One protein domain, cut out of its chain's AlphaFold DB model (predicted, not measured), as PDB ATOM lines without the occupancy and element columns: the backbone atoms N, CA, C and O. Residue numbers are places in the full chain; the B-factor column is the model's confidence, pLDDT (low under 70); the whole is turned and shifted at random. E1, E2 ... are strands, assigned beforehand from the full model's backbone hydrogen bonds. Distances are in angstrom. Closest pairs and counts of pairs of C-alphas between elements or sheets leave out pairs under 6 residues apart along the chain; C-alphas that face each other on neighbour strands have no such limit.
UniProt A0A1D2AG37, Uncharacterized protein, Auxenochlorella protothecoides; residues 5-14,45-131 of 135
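This is residues 5 to 14 and 45 to 131 of the 135 residues of an uncharacterized protein of Auxenochlorella protothecoides (UniProt A0A1D2AG37). Two antiparallel sheets make a small sandwich, only partly face to face, with their strands crossed: the strongly twisted sheet E2 - E6 - E9 - E1 - E5 and the sheet E4 - E3 - E7 - E8. The hairpin E7 and E8 reaches one end of the longest axis, and residues 52 to 65, with no named element, run round the outside. The printed part has 97 residues, no named helix and nine named strands, E1 to E9 along the chain; the class is all strand, with 43 residues, under half, in named elements. It is compact, with a radius of gyration of the C-alphas of 12.6 A and spans of 35 by 29 by 23 A.

Start at E1, residues 5 to 8, an inner strand of the first sheet. Its antiparallel neighbours are E5, residues 84 to 87, an edge strand, with N 6 and O 85 within hydrogen-bond range at 3.0 A, and E9, residues 125 to 130, with N 7 and O 128 at 2.7 A. Next to E9 look for E6, residues 98 to 101, where N 101 and O 125 are 2.7 A apart, and then the edge strand E2, residues 48 to 51, where N 51 and O 98 are 2.8 A apart. In the other sheet, find E3, residues 66 to 72, and E4, residues 75 to 79, a hairpin with N 70 and O 77 at 2.9 A. On the other side of E3 is E7, residues 104 to 109, with N 67 and O 108 at 2.9 A; E7 and E8, residues 113 to 115, form a hairpin with N 114 and O 107 at 2.8 A. The two sheets form a sandwich, two sheets face to face, their strands at 75 degrees. Between the sheets, the closest C-alphas of E3 and E6 are those of Val 70 and Leu 101, 7.0 A apart. E6 runs on into E7 at 93 degrees.

Find C-alpha 5 at (103.168, 238.257, 269.610), where E1 begins. E3, the longest strand by residues, runs 19.0 A from C-alpha 66 at (119.324, 246.434, 280.199). E7 spans 14.3 A and E9 15.9 A, ending at C-alpha 130, (105.286, 237.608, 264.998).

The C-alphas farthest apart are those of Gly 92 and Asp 111, 37.4 A. Residues 15 to 44 are not printed; C-alphas 14 and 45 stand 23.6 A apart across this cut. The link E2 to E3 is long, with 14 residues. Mean pLDDT of the printed part is 75.8; residues 5 to 14, 45 to 48 and 50 to 62 are under 70.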
ATOM      1  N   ARG A   5     101.912 238.113 268.851       40.47
ATOM      2  CA  ARG A   5     103.168 238.257 269.610       40.47
ATOM      3  C   ARG A   5     103.942 239.471 269.105       40.47
ATOM      4  O   ARG A   5     104.009 239.682 267.899       40.47
ATOM      5  N   ALA A   6     104.524 240.245 270.012       41.91
ATOM      6  CA  ALA A   6     105.475 241.299 269.680       41.91
ATOM      7  C   ALA A   6     106.816 240.961 270.349       41.91
ATOM      8  O   ALA A   6     106.882 240.761 271.561       41.91
ATOM      9  N   THR A   7     107.870 240.852 269.555       39.22
ATOM     10  CA  THR A   7     109.250 240.600 269.980       39.22
ATOM     11  C   THR A   7     109.951 241.939 270.126       39.22
ATOM     12  O   THR A   7     110.132 242.612 269.124       39.22
ATOM     13  N   ALA A   8     110.353 242.358 271.325       40.03
ATOM     14  CA  ALA A   8     111.025 243.646 271.520       40.03
ATOM     15  C   ALA A   8     112.505 243.583 271.079       40.03
ATOM     16  O   ALA A   8     113.334 242.907 271.684       40.03
ATOM     17  N   LEU A   9     112.852 244.317 270.024       41.00
ATOM     18  CA  LEU A   9     114.183 244.463 269.442       41.00
ATOM     19  C   LEU A   9     114.669 245.907 269.616       41.00
ATOM     20  O   LEU A   9     114.268 246.787 268.872       41.00
ATOM     21  N   PHE A  10     115.520 246.180 270.603       36.12
ATOM     22  CA  PHE A  10     115.954 247.538 270.969       36.12
ATOM     23  C   PHE A  10     116.853 248.226 269.913       36.12
ATOM     24  O   PHE A  10     117.682 247.572 269.284       36.12
ATOM     25  N   THR A  11     116.755 249.559 269.766       29.91
ATOM     26  CA  THR A  11     117.702 250.410 269.005       29.91
ATOM     27  C   THR A  11     118.157 251.603 269.868       29.91
ATOM     28  O   THR A  11     117.423 252.053 270.738       29.91
ATOM     29  N   GLN A  12     119.410 252.031 269.658       30.75
ATOM     30  CA  GLN A  12     120.246 252.977 270.422       30.75
ATOM     31  C   GLN A  12     119.534 254.078 271.240       30.75
ATOM     32  O   GLN A  12     118.799 254.902 270.706       30.75
ATOM     33  N   LEU A  13     119.895 254.165 272.527       33.50
ATOM     34  CA  LEU A  13     119.659 255.321 273.395       33.50
ATOM     35  C   LEU A  13     120.447 256.530 272.853       33.50
ATOM     36  O   LEU A  13     121.652 256.635 273.082       33.50
ATOM     37  N   VAL A  14     119.793 257.436 272.124       33.03
ATOM     38  CA  VAL A  14     120.390 258.715 271.707       33.03
ATOM     39  C   VAL A  14     119.979 259.790 272.709       33.03
ATOM     40  O   VAL A  14     118.864 260.302 272.676       33.03
ATOM     41  N   PRO A  45      96.858 255.089 268.173       44.53
ATOM     42  CA  PRO A  45      97.112 255.697 269.472       44.53
ATOM     43  C   PRO A  45      98.613 255.873 269.729       44.53
ATOM     44  O   PRO A  45      99.419 255.025 269.360       44.53
ATOM     45  N   SER A  46      98.941 256.950 270.452       55.31
ATOM     46  CA  SER A  46     100.260 257.437 270.932       55.31
ATOM     47  C   SER A  46     101.205 256.445 271.649       55.31
ATOM     48  O   SER A  46     102.151 256.867 272.308       55.31
ATOM     49  N   ALA A  47     100.938 255.142 271.595       57.22
ATOM     50  CA  ALA A  47     101.740 254.110 272.235       57.22
ATOM     51  C   ALA A  47     102.809 253.511 271.312       57.22
ATOM     52  O   ALA A  47     103.794 252.986 271.835       57.22
ATOM     53  N   TYR A  48     102.625 253.563 269.985       52.81
ATOM     54  CA  TYR A  48     103.577 252.983 269.043       52.81
ATOM     55  C   TYR A  48     103.623 253.664 267.670       52.81
ATOM     56  O   TYR A  48     102.600 254.124 267.165       52.81
ATOM     57  N   THR A  49     104.794 253.628 267.022       72.56
ATOM     58  CA  THR A  49     104.983 254.066 265.626       72.56
ATOM     59  C   THR A  49     105.419 252.896 264.735       72.56
ATOM     60  O   THR A  49     106.374 252.183 265.055       72.56
ATOM     61  N   LEU A  50     104.738 252.693 263.600       62.56
ATOM     62  CA  LEU A  50     105.112 251.694 262.585       62.56
ATOM     63  C   LEU A  50     106.380 252.129 261.840       62.56
ATOM     64  O   LEU A  50     106.411 253.198 261.226       62.56
ATOM     65  N   LEU A  51     107.408 251.282 261.833       69.69
ATOM     66  CA  LEU A  51     108.580 251.466 260.984       69.69
ATOM     67  C   LEU A  51     108.298 250.802 259.632       69.69
ATOM     68  O   LEU A  51     107.938 249.631 259.569       69.69
ATOM     69  N   ARG A  52     108.462 251.549 258.535       55.88
ATOM     70  CA  ARG A  52     108.119 251.101 257.168       55.88
ATOM     71  C   ARG A  52     108.980 249.939 256.645       55.88
ATOM     72  O   ARG A  52     108.712 249.416 255.567       55.88
ATOM     73  N   GLU A  53     110.002 249.536 257.391       59.66
ATOM     74  CA  GLU A  53     110.878 248.415 257.065       59.66
ATOM     75  C   GLU A  53     110.289 247.105 257.602       59.66
ATOM     76  O   GLU A  53     110.234 246.876 258.813       59.66
ATOM     77  N   ARG A  54     109.865 246.221 256.692       56.53
ATOM     78  CA  ARG A  54     109.468 244.847 257.030       56.53
ATOM     79  C   ARG A  54     110.709 244.045 257.426       56.53
ATOM     80  O   ARG A  54     111.726 244.106 256.736       56.53
ATOM     81  N   VAL A  55     110.628 243.258 258.498       56.16
ATOM     82  CA  VAL A  55     111.726 242.356 258.886       56.16
ATOM     83  C   VAL A  55     111.811 241.199 257.883       56.16
ATOM     84  O   VAL A  55     110.844 240.455 257.734       56.16
ATOM     85  N   GLN A  56     112.946 241.042 257.192       47.25
ATOM     86  CA  GLN A  56     113.198 239.902 256.294       47.25
ATOM     87  C   GLN A  56     113.873 238.701 256.995       47.25
ATOM     88  O   GLN A  56     113.729 237.581 256.518       47.25
ATOM     89  N   GLU A  57     114.559 238.900 258.127       53.94
ATOM     90  CA  GLU A  57     115.291 237.849 258.861       53.94
ATOM     91  C   GLU A  57     115.184 238.027 260.382       53.94
ATOM     92  O   GLU A  57     114.971 239.138 260.869       53.94
ATOM     93  N   ALA A  58     115.360 236.945 261.150       52.47
ATOM     94  CA  ALA A  58     115.363 236.996 262.612       52.47
ATOM     95  C   ALA A  58     116.497 237.906 263.122       52.47
ATOM     96  O   ALA A  58     117.666 237.523 263.147       52.47
ATOM     97  N   TYR A  59     116.156 239.131 263.519       53.31
ATOM     98  CA  TYR A  59     117.113 240.089 264.062       53.31
ATOM     99  C   TYR A  59     117.374 239.756 265.533       53.31
ATOM    100  O   TYR A  59     116.606 240.140 266.407       53.31
ATOM    101  N   THR A  60     118.446 239.020 265.817       57.28
ATOM    102  CA  THR A  60     118.890 238.772 267.195       57.28
ATOM    103  C   THR A  60     119.654 239.987 267.707       57.28
ATOM    104  O   THR A  60     120.676 240.378 267.141       57.28
ATOM    105  N   VAL A  61     119.192 240.575 268.809       64.56
ATOM    106  CA  VAL A  61     119.927 241.643 269.493       64.56
ATOM    107  C   VAL A  61     120.981 240.993 270.393       64.56
ATOM    108  O   VAL A  61     120.636 240.102 271.173       64.56
ATOM    109  N   PRO A  62     122.257 241.420 270.348       68.50
ATOM    110  CA  PRO A  62     123.260 240.943 271.293       68.50
ATOM    111  C   PRO A  62     122.767 241.121 272.737       68.50
ATOM    112  O   PRO A  62     122.216 242.184 273.044       68.50
ATOM    113  N   PRO A  63     122.963 240.137 273.631       74.25
ATOM    114  CA  PRO A  63     122.578 240.279 275.029       74.25
ATOM    115  C   PRO A  63     123.195 241.540 275.642       74.25
ATOM    116  O   PRO A  63     124.396 241.787 275.516       74.25
ATOM    117  N   ARG A  64     122.367 242.356 276.298       77.56
ATOM    118  CA  ARG A  64     122.793 243.554 277.033       77.56
ATOM    119  C   ARG A  64     122.113 243.558 278.402       77.56
ATOM    120  O   ARG A  64     120.929 243.225 278.458       77.56
ATOM    121  N   PRO A  65     122.808 243.953 279.483       84.75
ATOM    122  CA  PRO A  65     122.243 244.010 280.832       84.75
ATOM    123  C   PRO A  65     121.365 245.261 280.993       84.75
ATOM    124  O   PRO A  65     121.681 246.175 281.752       84.75
ATOM    125  N   VAL A  66     120.289 245.332 280.210       88.50
ATOM    126  CA  VAL A  66     119.324 246.434 280.199       88.50
ATOM    127  C   VAL A  66     117.902 245.891 280.204       88.50
ATOM    128  O   VAL A  66     117.640 244.809 279.678       88.50
ATOM    129  N   PHE A  67     116.977 246.655 280.772       92.25
ATOM    130  CA  PHE A  67     115.556 246.327 280.785       92.25
ATOM    131  C   PHE A  67     114.699 247.584 280.658       92.25
ATOM    132  O   PHE A  67     115.149 248.696 280.938       92.25
ATOM    133  N   ALA A  68     113.446 247.401 280.258       93.00
ATOM    134  CA  ALA A  68     112.445 248.454 280.244       93.00
ATOM    135  C   ALA A  68     111.092 247.932 280.732       93.00
ATOM    136  O   ALA A  68     110.815 246.737 280.650       93.00
ATOM    137  N   VAL A  69     110.243 248.834 281.218       94.81
ATOM    138  CA  VAL A  69     108.811 248.597 281.415       94.81
ATOM    139  C   VAL A  69     108.064 249.418 280.378       94.81
ATOM    140  O   VAL A  69     108.167 250.645 280.370       94.81
ATOM    141  N   VAL A  70     107.328 248.741 279.503       92.75
ATOM    142  CA  VAL A  70     106.544 249.352 278.422       92.75
ATOM    143  C   VAL A  70     105.059 249.147 278.662       92.75
ATOM    144  O   VAL A  70     104.660 248.105 279.178       92.75
ATOM    145  N   GLU A  71     104.238 250.116 278.274       92.56
ATOM    146  CA  GLU A  71     102.782 249.977 278.255       92.56
ATOM    147  C   GLU A  71     102.300 249.736 276.823       92.56
ATOM    148  O   GLU A  71     102.523 250.555 275.933       92.56
ATOM    149  N   LEU A  72     101.612 248.617 276.609       88.12
ATOM    150  CA  LEU A  72     101.050 248.235 275.320       88.12
ATOM    151  C   LEU A  72      99.652 247.654 275.523       88.12
ATOM    152  O   LEU A  72      99.456 246.771 276.356       88.12
ATOM    153  N   ALA A  73      98.672 248.168 274.772       85.06
ATOM    154  CA  ALA A  73      97.266 247.768 274.878       85.06
ATOM    155  C   ALA A  73      96.724 247.789 276.331       85.06
ATOM    156  O   ALA A  73      95.970 246.912 276.741       85.06
ATOM    157  N   GLY A  74      97.147 248.778 277.131       87.12
ATOM    158  CA  GLY A  74      96.737 248.938 278.533       87.12
ATOM    159  C   GLY A  74      97.415 247.989 279.527       87.12
ATOM    160  O   GLY A  74      97.149 248.080 280.722       87.12
ATOM    161  N   THR A  75      98.307 247.107 279.067       88.31
ATOM    162  CA  THR A  75      99.076 246.196 279.924       88.31
ATOM    163  C   THR A  75     100.538 246.627 279.980       88.31
ATOM    164  O   THR A  75     101.111 247.046 278.975       88.31
ATOM    165  N   GLN A  76     101.151 246.524 281.160       94.31
ATOM    166  CA  GLN A  76     102.572 246.811 281.346       94.31
ATOM    167  C   GLN A  76     103.405 245.536 281.256       94.31
ATOM    168  O   GLN A  76     103.074 244.522 281.871       94.31
ATOM    169  N   TYR A  77     104.518 245.610 280.536       93.38
ATOM    170  CA  TYR A  77     105.429 244.493 280.334       93.38
ATOM    171  C   TYR A  77     106.848 244.902 280.694       93.38
ATOM    172  O   TYR A  77     107.361 245.894 280.176       93.38
ATOM    173  N   LYS A  78     107.507 244.106 281.541       94.38
ATOM    174  CA  LYS A  78     108.963 244.163 281.678       94.38
ATOM    175  C   LYS A  78     109.580 243.414 280.501       94.38
ATOM    176  O   LYS A  78     109.247 242.251 280.294       94.38
ATOM    177  N   VAL A  79     110.485 244.061 279.784       92.00
ATOM    178  CA  VAL A  79     111.170 243.494 278.620       92.00
ATOM    179  C   VAL A  79     112.679 243.682 278.723       92.00
ATOM    180  O   VAL A  79     113.172 244.694 279.224       92.00
ATOM    181  N   THR A  80     113.398 242.695 278.219       87.75
ATOM    182  CA  THR A  80     114.835 242.670 277.962       87.75
ATOM    183  C   THR A  80     115.077 242.299 276.492       87.75
ATOM    184  O   THR A  80     114.146 241.872 275.802       87.75
ATOM    185  N   PRO A  81     116.287 242.512 275.944       83.94
ATOM    186  CA  PRO A  81     116.559 242.179 274.548       83.94
ATOM    187  C   PRO A  81     116.246 240.712 274.222       83.94
ATOM    188  O   PRO A  81     116.696 239.815 274.929       83.94
ATOM    189  N   ASN A  82     115.544 240.494 273.105       82.12
ATOM    190  CA  ASN A  82     115.055 239.191 272.624       82.12
ATOM    191  C   ASN A  82     113.861 238.607 273.400       82.12
ATOM    192  O   ASN A  82     113.445 237.484 273.109       82.12
ATOM    193  N   ASP A  83     113.263 239.355 274.330       86.81
ATOM    194  CA  ASP A  83     112.013 238.926 274.952       86.81
ATOM    195  C   ASP A  83     110.855 238.947 273.949       86.81
ATOM    196  O   ASP A  83     110.683 239.866 273.141       86.81
ATOM    197  N   THR A  84     110.009 237.926 274.063       85.75
ATOM    198  CA  THR A  84     108.730 237.838 273.359       85.75
ATOM    199  C   THR A  84     107.600 238.112 274.338       85.75
ATOM    200  O   THR A  84     107.441 237.385 275.320       85.75
ATOM    201  N   ILE A  85     106.765 239.106 274.038       85.81
ATOM    202  CA  ILE A  85     105.545 239.375 274.799       85.81
ATOM    203  C   ILE A  85     104.310 238.971 273.990       85.81
ATOM    204  O   ILE A  85     104.245 239.123 272.768       85.81
ATOM    205  N   VAL A  86     103.314 238.419 274.682       85.38
ATOM    206  CA  VAL A  86     101.991 238.147 274.112       85.38
ATOM    207  C   VAL A  86     101.073 239.278 274.544       85.38
ATOM    208  O   VAL A  86     100.944 239.545 275.739       85.38
ATOM    209  N   THR A  87     100.434 239.930 273.579       81.50
ATOM    210  CA  THR A  87      99.511 241.029 273.852       81.50
ATOM    211  C   THR A  87      98.226 240.882 273.048       81.50
ATOM    212  O   THR A  87      98.105 240.032 272.155       81.50
ATOM    213  N   GLU A  88      97.252 241.709 273.398       81.31
ATOM    214  CA  GLU A  88      96.031 241.860 272.629       81.31
ATOM    215  C   GLU A  88      96.329 242.356 271.212       81.31
ATOM    216  O   GLU A  88      97.416 242.845 270.888       81.31
ATOM    217  N   ARG A  89      95.350 242.194 270.318       76.81
ATOM    218  CA  ARG A  89      95.515 242.608 268.926       76.81
ATOM    219  C   ARG A  89      95.742 244.118 268.846       76.81
ATOM    220  O   ARG A  89      94.869 244.904 269.197       76.81
ATOM    221  N   ILE A  90      96.876 244.497 268.266       81.88
ATOM    222  CA  ILE A  90      97.194 245.883 267.936       81.88
ATOM    223  C   ILE A  90      96.519 246.240 266.592       81.88
ATOM    224  O   ILE A  90      96.747 245.538 265.597       81.88
ATOM    225  N   PRO A  91      95.655 247.270 266.528       78.00
ATOM    226  CA  PRO A  91      95.008 247.682 265.286       78.00
ATOM    227  C   PRO A  91      96.021 248.297 264.307       78.00
ATOM    228  O   PRO A  91      96.926 249.027 264.705       78.00
ATOM    229  N   GLY A  92      95.875 247.992 263.016       81.81
ATOM    230  CA  GLY A  92      96.738 248.537 261.959       81.81
ATOM    231  C   GLY A  92      98.161 247.965 261.902       81.81
ATOM    232  O   GLY A  92      98.981 248.510 261.175       81.81
ATOM    233  N   VAL A  93      98.459 246.894 262.646       80.81
ATOM    234  CA  VAL A  93      99.779 246.243 262.659       80.81
ATOM    235  C   VAL A  93      99.671 244.802 262.172       80.81
ATOM    236  O   VAL A  93      98.891 244.000 262.708       80.81
ATOM    237  N   ASP A  94     100.478 244.465 261.174       80.56
ATOM    238  CA  ASP A  94     100.536 243.150 260.558       80.56
ATOM    239  C   ASP A  94     101.752 242.339 261.005       80.56
ATOM    240  O   ASP A  94     102.694 242.816 261.631       80.56
ATOM    241  N   VAL A  95     101.705 241.046 260.699       78.56
ATOM    242  CA  VAL A  95     102.824 240.133 260.938       78.56
ATOM    243  C   VAL A  95     104.047 240.610 260.151       78.56
ATOM    244  O   VAL A  95     103.921 241.029 259.002       78.56
ATOM    245  N   ASN A  96     105.224 240.494 260.765       78.19
ATOM    246  CA  ASN A  96     106.528 240.964 260.289       78.19
ATOM    247  C   ASN A  96     106.691 242.492 260.249       78.19
ATOM    248  O   ASN A  96     107.723 242.975 259.769       78.19
ATOM    249  N   ASP A  97     105.721 243.259 260.759       81.50
ATOM    250  CA  ASP A  97     105.924 244.690 260.981       81.50
ATOM    251  C   ASP A  97     106.900 244.948 262.114       81.50
ATOM    252  O   ASP A  97     106.934 244.236 263.119       81.50
ATOM    253  N   ARG A  98     107.655 246.033 261.956       80.44
ATOM    254  CA  ARG A  98     108.425 246.639 263.031       80.44
ATOM    255  C   ARG A  98     107.619 247.781 263.624       80.44
ATOM    256  O   ARG A  98     107.143 248.657 262.907       80.44
ATOM    257  N   ILE A  99     107.508 247.794 264.941       83.00
ATOM    258  CA  ILE A  99     106.853 248.844 265.711       83.00
ATOM    259  C   ILE A  99     107.839 249.417 266.719       83.00
ATOM    260  O   ILE A  99     108.696 248.712 267.232       83.00
ATOM    261  N   THR A 100     107.729 250.696 267.017       84.88
ATOM    262  CA  THR A 100     108.373 251.328 268.176       84.88
ATOM    263  C   THR A 100     107.336 251.450 269.269       84.88
ATOM    264  O   THR A 100     106.200 251.757 268.966       84.88
ATOM    265  N   LEU A 101     107.684 251.161 270.514       87.19
ATOM    266  CA  LEU A 101     106.849 251.353 271.690       87.19
ATOM    267  C   LEU A 101     107.348 252.614 272.388       87.19
ATOM    268  O   LEU A 101     108.457 252.632 272.933       87.19
ATOM    269  N   ASP A 102     106.529 253.656 272.344       84.94
ATOM    270  CA  ASP A 102     106.887 255.008 272.781       84.94
ATOM    271  C   ASP A 102     106.508 255.245 274.251       84.94
ATOM    272  O   ASP A 102     107.087 256.084 274.942       84.94
ATOM    273  N   ARG A 103     105.564 254.454 274.782       91.69
ATOM    274  CA  ARG A 103     105.169 254.492 276.198       91.69
ATOM    275  C   ARG A 103     106.077 253.628 277.066       91.69
ATOM    276  O   ARG A 103     105.675 252.583 277.579       91.69
ATOM    277  N   VAL A 104     107.302 254.101 277.256       91.31
ATOM    278  CA  VAL A 104     108.267 253.521 278.198       91.31
ATOM    279  C   VAL A 104     108.100 254.185 279.563       91.31
ATOM    280  O   VAL A 104     108.261 255.394 279.696       91.31
ATOM    281  N   LEU A 105     107.768 253.409 280.590       94.31
ATOM    282  CA  LEU A 105     107.520 253.903 281.950       94.31
ATOM    283  C   LEU A 105     108.784 253.888 282.809       94.31
ATOM    284  O   LEU A 105     108.960 254.723 283.693       94.31
ATOM    285  N   LEU A 106     109.668 252.928 282.553       92.38
ATOM    286  CA  LEU A 106     110.904 252.726 283.293       92.38
ATOM    287  C   LEU A 106     111.940 252.115 282.353       92.38
ATOM    288  O   LEU A 106     111.600 251.249 281.552       92.38
ATOM    289  N   ALA A 107     113.193 252.541 282.461       91.88
ATOM    290  CA  ALA A 107     114.322 251.901 281.790       91.88
ATOM    291  C   ALA A 107     115.494 251.761 282.761       91.88
ATOM    292  O   ALA A 107     115.752 252.670 283.549       91.88
ATOM    293  N   GLY A 108     116.211 250.645 282.715       87.56
ATOM    294  CA  GLY A 108     117.336 250.395 283.608       87.56
ATOM    295  C   GLY A 108     118.487 249.662 282.940       87.56
ATOM    296  O   GLY A 108     118.312 248.924 281.970       87.56
ATOM    297  N   THR A 109     119.675 249.899 283.477       90.44
ATOM    298  CA  THR A 109     120.924 249.185 283.208       90.44
ATOM    299  C   THR A 109     121.373 248.474 284.489       90.44
ATOM    300  O   THR A 109     120.665 248.498 285.496       90.44
ATOM    301  N   ALA A 110     122.556 247.857 284.474       86.38
ATOM    302  CA  ALA A 110     123.177 247.328 285.689       86.38
ATOM    303  C   ALA A 110     123.437 248.413 286.756       86.38
ATOM    304  O   ALA A 110     123.335 248.135 287.947       86.38
ATOM    305  N   ASP A 111     123.737 249.643 286.327       87.44
ATOM    306  CA  ASP A 111     124.246 250.701 287.210       87.44
ATOM    307  C   ASP A 111     123.194 251.754 287.575       87.44
ATOM    308  O   ASP A 111     123.346 252.481 288.555       87.44
ATOM    309  N   ALA A 112     122.138 251.890 286.769       86.81
ATOM    310  CA  ALA A 112     121.176 252.973 286.917       86.81
ATOM    311  C   ALA A 112     119.768 252.570 286.482       86.81
ATOM    312  O   ALA A 112     119.568 251.705 285.634       86.81
ATOM    313  N   THR A 113     118.766 253.251 287.034       90.62
ATOM    314  CA  THR A 113     117.369 253.142 286.605       90.62
ATOM    315  C   THR A 113     116.767 254.532 286.466       90.62
ATOM    316  O   THR A 113     116.936 255.390 287.329       90.62
ATOM    317  N   ILE A 114     116.051 254.744 285.368       90.06
ATOM    318  CA  ILE A 114     115.317 255.960 285.047       90.06
ATOM    319  C   ILE A 114     113.828 255.630 285.138       90.06
ATOM    320  O   ILE A 114     113.350 254.709 284.476       90.06
ATOM    321  N   ILE A 115     113.098 256.389 285.955       93.44
ATOM    322  CA  ILE A 115     111.658 256.219 286.166       93.44
ATOM    323  C   ILE A 115     110.929 257.421 285.569       93.44
ATOM    324  O   ILE A 115     111.238 258.571 285.887       93.44
ATOM    325  N   GLY A 116     109.964 257.140 284.698       89.25
ATOM    326  CA  GLY A 116     109.137 258.127 284.024       89.25
ATOM    327  C   GLY A 116     108.077 258.745 284.932       89.25
ATOM    328  O   GLY A 116     107.666 258.164 285.937       89.25
ATOM    329  N   ARG A 117     107.616 259.943 284.562       91.31
ATOM    330  CA  ARG A 117     106.484 260.634 285.202       91.31
ATOM    331  C   ARG A 117     105.660 261.388 284.147       91.31
ATOM    332  O   ARG A 117     105.925 262.566 283.923       91.31
ATOM    333  N   PRO A 118     104.674 260.752 283.486       90.25
ATOM    334  CA  PRO A 118     104.311 259.329 283.560       90.25
ATOM    335  C   PRO A 118     105.213 258.406 282.719       90.25
ATOM    336  O   PRO A 118     105.331 257.230 283.032       90.25
ATOM    337  N   VAL A 119     105.868 258.932 281.679       92.88
ATOM    338  CA  VAL A 119     106.752 258.188 280.762       92.88
ATOM    339  C   VAL A 119     108.186 258.714 280.843       92.88
ATOM    340  O   VAL A 119     108.414 259.828 281.324       92.88
ATOM    341  N   VAL A 120     109.160 257.920 280.399       85.12
ATOM    342  CA  VAL A 120     110.548 258.352 280.221       85.12
ATOM    343  C   VAL A 120     110.675 259.000 278.838       85.12
ATOM    344  O   VAL A 120     110.469 258.322 277.832       85.12
ATOM    345  N   PRO A 121     110.996 260.302 278.747       82.88
ATOM    346  CA  PRO A 121     111.089 260.980 277.463       82.88
ATOM    347  C   PRO A 121     112.273 260.450 276.648       82.88
ATOM    348  O   PRO A 121     113.331 260.145 277.197       82.88
ATOM    349  N   SER A 122     112.122 260.427 275.323       81.06
ATOM    350  CA  SER A 122     113.190 260.073 274.369       81.06
ATOM    351  C   SER A 122     113.759 258.651 274.511       81.06
ATOM    352  O   SER A 122     114.862 258.385 274.037       81.06
ATOM    353  N   ILE A 123     113.024 257.731 275.146       81.88
ATOM    354  CA  ILE A 123     113.325 256.296 275.115       81.88
ATOM    355  C   ILE A 123     112.233 255.590 274.326       81.88
ATOM    356  O   ILE A 123     111.051 255.762 274.596       81.88
ATOM    357  N   THR A 124     112.652 254.754 273.382       82.69
ATOM    358  CA  THR A 124     111.764 253.924 272.567       82.69
ATOM    359  C   THR A 124     112.209 252.474 272.642       82.69
ATOM    360  O   THR A 124     113.409 252.189 272.600       82.69
ATOM    361  N   VAL A 125     111.261 251.544 272.682       87.00
ATOM    362  CA  VAL A 125     111.543 250.109 272.546       87.00
ATOM    363  C   VAL A 125     111.037 249.653 271.190       87.00
ATOM    364  O   VAL A 125     109.839 249.610 270.966       87.00
ATOM    365  N   THR A 126     111.926 249.317 270.260       85.62
ATOM    366  CA  THR A 126     111.489 248.736 268.982       85.62
ATOM    367  C   THR A 126     111.088 247.274 269.188       85.62
ATOM    368  O   THR A 126     111.564 246.631 270.115       85.62
ATOM    369  N   ALA A 127     110.171 246.762 268.374       85.88
ATOM    370  CA  ALA A 127     109.674 245.400 268.399       85.88
ATOM    371  C   ALA A 127     109.287 244.919 266.989       85.88
ATOM    372  O   ALA A 127     108.883 245.724 266.159       85.88
ATOM    373  N   ALA A 128     109.403 243.624 266.711       85.06
ATOM    374  CA  ALA A 128     108.892 242.968 265.513       85.06
ATOM    375  C   ALA A 128     107.652 242.135 265.852       85.06
ATOM    376  O   ALA A 128     107.586 241.503 266.903       85.06
ATOM    377  N   VAL A 129     106.655 242.134 264.978       85.69
ATOM    378  CA  VAL A 129     105.393 241.425 265.204       85.69
ATOM    379  C   VAL A 129     105.481 240.031 264.601       85.69
ATOM    380  O   VAL A 129     105.752 239.873 263.415       85.69
ATOM    381  N   GLU A 130     105.194 239.009 265.399       81.25
ATOM    382  CA  GLU A 130     105.286 237.608 264.998       81.25
ATOM    383  C   GLU A 130     103.943 236.880 265.131       81.25
ATOM    384  O   GLU A 130     103.057 237.234 265.922       81.25
ATOM    385  N   VAL A 131     103.786 235.808 264.351       74.62
ATOM    386  CA  VAL A 131     102.618 234.925 264.448       74.62
ATOM    387  C   VAL A 131     102.679 234.140 265.754       74.62
ATOM    388  O   VAL A 131     103.704 233.551 266.102       74.62
TER     389      VAL A 131